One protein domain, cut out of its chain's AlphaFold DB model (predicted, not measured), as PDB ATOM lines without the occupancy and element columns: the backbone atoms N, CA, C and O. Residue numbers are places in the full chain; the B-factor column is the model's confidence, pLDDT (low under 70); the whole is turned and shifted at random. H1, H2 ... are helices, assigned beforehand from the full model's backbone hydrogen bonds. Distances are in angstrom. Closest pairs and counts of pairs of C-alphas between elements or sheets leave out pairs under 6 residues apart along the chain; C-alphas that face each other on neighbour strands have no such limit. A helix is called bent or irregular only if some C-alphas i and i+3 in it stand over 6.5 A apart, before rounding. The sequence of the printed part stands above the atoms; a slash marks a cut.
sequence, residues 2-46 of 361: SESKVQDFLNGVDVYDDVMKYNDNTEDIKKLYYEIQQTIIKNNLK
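What this domain is: This is residues 2 to 46 of the 361 residues of the protein "Vtc4p" of Nosema apis BRL 01 (UniProt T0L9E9). One long helix, H3, makes the long side of a slab, and two short helices, H1 and H2, cover one side of it, H2 towards its first end and H1 towards its last. Residues 23 to 28 stick out where the chain turns back into H3. The printed part has 45 residues, with H1, H2 and H3 in that order, all helix and no named strand. It is compact, with a radius of gyration of the C-alphas of 10.5 A, and only just flat, spanning 29 by 22 by 12 A.

Where its parts are: H1, residues 3 to 10, begins at C-alpha 3 (59.800, 94.010, 0.523); it is only just irregular, C-alphas 4 and 7 being 6.8 A apart. H2 is residues 16 to 22. H3, residues 27 to 42, is 22.1 A long and ends at C-alpha 42 (49.524, 105.363, -16.001).

How they stand to each other: H3 touches H1 with residues 37 to 41 alone, at a steep tilt of 62 degrees; the closest C-alphas, of Leu 10 and Gln 37, are 6.7 A apart. H2 is close to H3 but not clearly touching, the closest C-alphas, of Tyr 16 and Tyr 33, being 7.7 A apart. Every O i to N i+4 pair is within hydrogen-bond range in H3, 2 of 4 in H1 and 1 of 3 in H2, where 2 of 4 O i to N i+3 pairs are.

The domain as a whole: The farthest C-alphas, of Asp 24 and Asn 44, are 29.1 A apart. The printed part has no cut, both links are tight, and no printed residue is under 70 in pLDDT.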
ATOM      1  N   SER A   2      63.430  93.337  -2.716       88.94
ATOM      2  CA  SER A   2      63.115  93.283  -1.290       88.94
ATOM      3  C   SER A   2      61.766  93.945  -0.969       88.94
ATOM      4  O   SER A   2      61.315  94.850  -1.668       88.94
ATOM      5  N   GLU A   3      61.118  93.502   0.113       90.62
ATOM      6  CA  GLU A   3      59.800  94.010   0.523       90.62
ATOM      7  C   GLU A   3      59.797  95.529   0.764       90.62
ATOM      8  O   GLU A   3      58.863  96.231   0.381       90.62
ATOM      9  N   SER A   4      60.881  96.056   1.340       91.56
ATOM     10  CA  SER A   4      61.031  97.481   1.654       91.56
ATOM     11  C   SER A   4      61.017  98.383   0.417       91.56
ATOM     12  O   SER A   4      60.693  99.561   0.534       91.56
ATOM     13  N   LYS A   5      61.337  97.840  -0.763       93.38
ATOM     14  CA  LYS A   5      61.377  98.568  -2.038       93.38
ATOM     15  C   LYS A   5      60.090  98.484  -2.847       93.38
ATOM     16  O   LYS A   5      59.959  99.195  -3.838       93.38
ATOM     17  N   VAL A   6      59.114  97.688  -2.407       93.75
ATOM     18  CA  VAL A   6      57.818  97.564  -3.092       93.75
ATOM     19  C   VAL A   6      57.086  98.902  -3.118       93.75
ATOM     20  O   VAL A   6      56.604  99.306  -4.169       93.75
ATOM     21  N   GLN A   7      57.039  99.622  -1.995       92.56
ATOM     22  CA  GLN A   7      56.349 100.911  -1.943       92.56
ATOM     23  C   GLN A   7      57.024 101.959  -2.844       92.56
ATOM     24  O   GLN A   7      56.334 102.661  -3.579       92.56
ATOM     25  N   ASP A   8      58.359 102.023  -2.825       93.75
ATOM     26  CA  ASP A   8      59.154 102.898  -3.699       93.75
ATOM     27  C   ASP A   8      58.839 102.612  -5.180       93.75
ATOM     28  O   ASP A   8      58.541 103.531  -5.946       93.75
ATOM     29  N   PHE A   9      58.814 101.330  -5.563       94.88
ATOM     30  CA  PHE A   9      58.480 100.886  -6.916       94.88
ATOM     31  C   PHE A   9      57.077 101.325  -7.354       94.88
ATOM     32  O   PHE A   9      56.923 101.867  -8.451       94.88
ATOM     33  N   LEU A  10      56.063 101.125  -6.501       93.00
ATOM     34  CA  LEU A  10      54.677 101.527  -6.780       93.00
ATOM     35  C   LEU A  10      54.529 103.048  -6.925       93.00
ATOM     36  O   LEU A  10      53.720 103.511  -7.725       93.00
ATOM     37  N   ASN A  11      55.343 103.815  -6.195       92.00
ATOM     38  CA  ASN A  11      55.391 105.275  -6.275       92.00
ATOM     39  C   ASN A  11      56.182 105.792  -7.496       92.00
ATOM     40  O   ASN A  11      56.290 107.002  -7.688       92.00
ATOM     41  N   GLY A  12      56.736 104.895  -8.319       92.50
ATOM     42  CA  GLY A  12      57.472 105.235  -9.537       92.50
ATOM     43  C   GLY A  12      58.958 105.524  -9.346       92.50
ATOM     44  O   GLY A  12      59.603 106.020 -10.269       92.50
ATOM     45  N   VAL A  13      59.521 105.211  -8.178       95.06
ATOM     46  CA  VAL A  13      60.973 105.251  -7.974       95.06
ATOM     47  C   VAL A  13      61.593 104.043  -8.668       95.06
ATOM     48  O   VAL A  13      61.137 102.912  -8.489       95.06
ATOM     49  N   ASP A  14      62.638 104.270  -9.464       93.94
ATOM     50  CA  ASP A  14      63.360 103.170 -10.093       93.94
ATOM     51  C   ASP A  14      64.241 102.454  -9.054       93.94
ATOM     52  O   ASP A  14      65.190 103.016  -8.512       93.94
ATOM     53  N   VAL A  15      63.891 101.206  -8.759       94.69
ATOM     54  CA  VAL A  15      64.581 100.304  -7.830       94.69
ATOM     55  C   VAL A  15      65.101  99.053  -8.547       94.69
ATOM     56  O   VAL A  15      65.319  98.014  -7.917       94.69
ATOM     57  N   TYR A  16      65.305  99.134  -9.868       92.19
ATOM     58  CA  TYR A  16      65.732  98.007 -10.698       92.19
ATOM     59  C   TYR A  16      67.033  97.360 -10.203       92.19
ATOM     60  O   TYR A  16      67.144  96.134 -10.186       92.19
ATOM     61  N   ASP A  17      67.970  98.150  -9.677       90.94
ATOM     62  CA  ASP A  17      69.217  97.649  -9.084       90.94
ATOM     63  C   ASP A  17      68.984  96.640  -7.942       90.94
ATOM     64  O   ASP A  17      69.792  95.736  -7.727       90.94
ATOM     65  N   ASP A  18      67.871  96.746  -7.208       91.00
ATOM     66  CA  ASP A  18      67.506  95.776  -6.169       91.00
ATOM     67  C   ASP A  18      66.814  94.530  -6.739       91.00
ATOM     68  O   ASP A  18      66.932  93.436  -6.187       91.00
ATOM     69  N   VAL A  19      66.107  94.664  -7.864       89.69
ATOM     70  CA  VAL A  19      65.527  93.531  -8.608       89.69
ATOM     71  C   VAL A  19      66.640  92.643  -9.168       89.69
ATOM     72  O   VAL A  19      66.556  91.417  -9.065       89.69
ATOM     73  N   MET A  20      67.694  93.278  -9.679       90.31
ATOM     74  CA  MET A  20      68.871  92.665 -10.290       90.31
ATOM     75  C   MET A  20      69.667  91.748  -9.361       90.31
ATOM     76  O   MET A  20      70.303  90.809  -9.818       90.31
ATOM     77  N   LYS A  21      69.615  91.967  -8.045       89.12
ATOM     78  CA  LYS A  21      70.321  91.111  -7.075       89.12
ATOM     79  C   LYS A  21      69.769  89.686  -7.001       89.12
ATOM     80  O   LYS A  21      70.458  88.798  -6.513       89.12
ATOM     81  N   TYR A  22      68.523  89.486  -7.425       86.81
ATOM     82  CA  TYR A  22      67.793  88.224  -7.266       86.81
ATOM     83  C   TYR A  22      67.445  87.553  -8.595       86.81
ATOM     84  O   TYR A  22      66.809  86.503  -8.583       86.81
ATOM     85  N   ASN A  23      67.800  88.166  -9.725       86.44
ATOM     86  CA  ASN A  23      67.428  87.695 -11.052       86.44
ATOM     87  C   ASN A  23      68.608  87.824 -12.012       86.44
ATOM     88  O   ASN A  23      69.416  88.743 -11.889       86.44
ATOM     89  N   ASP A  24      68.652  86.951 -13.012       86.00
ATOM     90  CA  ASP A  24      69.612  87.075 -14.103       86.00
ATOM     91  C   ASP A  24      69.332  88.337 -14.932       86.00
ATOM     92  O   ASP A  24      68.177  88.706 -15.165       86.00
ATOM     93  N   ASN A  25      70.394  89.000 -15.405       80.12
ATOM     94  CA  ASN A  25      70.287  90.229 -16.196       80.12
ATOM     95  C   ASN A  25      69.800  89.949 -17.624       80.12
ATOM     96  O   ASN A  25      70.587  89.950 -18.571       80.12
ATOM     97  N   THR A  26      68.508  89.687 -17.779       89.12
ATOM     98  CA  THR A  26      67.874  89.462 -19.081       89.12
ATOM     99  C   THR A  26      67.094  90.698 -19.521       89.12
ATOM    100  O   THR A  26      66.458  91.379 -18.710       89.12
ATOM    101  N   GLU A  27      67.119  90.996 -20.823       91.19
ATOM    102  CA  GLU A  27      66.350  92.115 -21.387       91.19
ATOM    103  C   GLU A  27      64.841  91.961 -21.134       91.19
ATOM    104  O   GLU A  27      64.154  92.956 -20.900       91.19
ATOM    105  N   ASP A  28      64.340  90.723 -21.097       92.12
ATOM    106  CA  ASP A  28      62.932  90.416 -20.839       92.12
ATOM    107  C   ASP A  28      62.481  90.861 -19.444       92.12
ATOM    108  O   ASP A  28      61.418  91.469 -19.301       92.12
ATOM    109  N   ILE A  29      63.303  90.629 -18.413       91.62
ATOM    110  CA  ILE A  29      63.000  91.060 -17.041       91.62
ATOM    111  C   ILE A  29      63.004  92.583 -16.951       91.62
ATOM    112  O   ILE A  29      62.104  93.165 -16.340       91.62
ATOM    113  N   LYS A  30      63.970  93.240 -17.602       92.19
ATOM    114  CA  LYS A  30      64.034  94.704 -17.659       92.19
ATOM    115  C   LYS A  30      62.791  95.291 -18.318       92.19
ATOM    116  O   LYS A  30      62.201  96.243 -17.808       92.19
ATOM    117  N   LYS A  31      62.371  94.710 -19.440       95.12
ATOM    118  CA  LYS A  31      61.170  95.130 -20.161       95.12
ATOM    119  C   LYS A  31      59.914  94.939 -19.311       95.12
ATOM    120  O   LYS A  31      59.140  95.884 -19.176       95.12
ATOM    121  N   LEU A  32      59.751  93.765 -18.699       94.69
ATOM    122  CA  LEU A  32      58.615  93.452 -17.829       94.69
ATOM    123  C   LEU A  32      58.539  94.406 -16.630       94.69
ATOM    124  O   LEU A  32      57.462  94.885 -16.284       94.69
ATOM    125  N   TYR A  33      59.683  94.713 -16.019       95.19
ATOM    126  CA  TYR A  33      59.775  95.647 -14.901       95.19
ATOM    127  C   TYR A  33      59.209  97.028 -15.260       95.19
ATOM    128  O   TYR A  33      58.305  97.522 -14.578       95.19
ATOM    129  N   TYR A  34      59.686  97.624 -16.359       95.81
ATOM    130  CA  TYR A  34      59.206  98.936 -16.791       95.81
ATOM    131  C   TYR A  34      57.748  98.889 -17.252       95.81
ATOM    132  O   TYR A  34      56.998  99.816 -16.959       95.81
ATOM    133  N   GLU A  35      57.315  97.814 -17.915       97.12
ATOM    134  CA  GLU A  35      55.921  97.640 -18.337       97.12
ATOM    135  C   GLU A  35      54.958  97.629 -17.140       97.12
ATOM    136  O   GLU A  35      53.943  98.335 -17.150       97.12
ATOM    137  N   ILE A  36      55.293  96.887 -16.079       96.56
ATOM    138  CA  ILE A  36      54.487  96.828 -14.853       96.56
ATOM    139  C   ILE A  36      54.438  98.204 -14.183       96.56
ATOM    140  O   ILE A  36      53.347  98.699 -13.889       96.56
ATOM    141  N   GLN A  37      55.592  98.846 -13.977       96.44
ATOM    142  CA  GLN A  37      55.655 100.140 -13.294       96.44
ATOM    143  C   GLN A  37      54.886 101.221 -14.059       96.44
ATOM    144  O   GLN A  37      54.069 101.943 -13.485       96.44
ATOM    145  N   GLN A  38      55.089 101.293 -15.377       96.81
ATOM    146  CA  GLN A  38      54.379 102.237 -16.235       96.81
ATOM    147  C   GLN A  38      52.874 101.994 -16.208       96.81
ATOM    148  O   GLN A  38      52.111 102.955 -16.153       96.81
ATOM    149  N   THR A  39      52.430 100.735 -16.212       97.50
ATOM    150  CA  THR A  39      51.002 100.394 -16.145       97.50
ATOM    151  C   THR A  39      50.380 100.840 -14.823       97.50
ATOM    152  O   THR A  39      49.276 101.388 -14.829       97.50
ATOM    153  N   ILE A  40      51.088 100.656 -13.705       95.62
ATOM    154  CA  ILE A  40      50.639 101.089 -12.375       95.62
ATOM    155  C   ILE A  40      50.474 102.608 -12.328       95.62
ATOM    156  O   ILE A  40      49.401 103.084 -11.965       95.62
ATOM    157  N   ILE A  41      51.492 103.358 -12.757       94.94
ATOM    158  CA  ILE A  41      51.477 104.828 -12.726       94.94
ATOM    159  C   ILE A  41      50.425 105.376 -13.694       94.94
ATOM    160  O   ILE A  41      49.599 106.205 -13.319       94.94
ATOM    161  N   LYS A  42      50.419 104.887 -14.940       97.06
ATOM    162  CA  LYS A  42      49.524 105.363 -16.001       97.06
ATOM    163  C   LYS A  42      48.052 105.166 -15.648       97.06
ATOM    164  O   LYS A  42      47.243 106.042 -15.935       97.06
ATOM    165  N   ASN A  43      47.712 104.024 -15.051       96.62
ATOM    166  CA  ASN A  43      46.333 103.691 -14.695       96.62
ATOM    167  C   ASN A  43      46.000 104.005 -13.227       96.62
ATOM    168  O   ASN A  43      44.896 103.691 -12.790       96.62
ATOM    169  N   ASN A  44      46.933 104.601 -12.473       94.19
ATOM    170  CA  ASN A  44      46.796 104.896 -11.045       94.19
ATOM    171  C   ASN A  44      46.303 103.679 -10.233       94.19
ATOM    172  O   ASN A  44      45.329 103.761  -9.479       94.19
ATOM    173  N   LEU A  45      46.933 102.521 -10.456       93.81
ATOM    174  CA  LEU A  45      46.528 101.266  -9.825       93.81
ATOM    175  C   LEU A  45      46.861 101.277  -8.334       93.81
ATOM    176  O   LEU A  45      47.935 101.710  -7.925       93.81
ATOM    177  N   LYS A  46      45.943 100.738  -7.530       92.50
ATOM    178  CA  LYS A  46      46.072 100.645  -6.075       92.50
ATOM    179  C   LYS A  46      45.742  99.233  -5.589       92.50
ATOM    180  O   LYS A  46      44.986  98.528  -6.263       92.50
TER     181      LYS A  46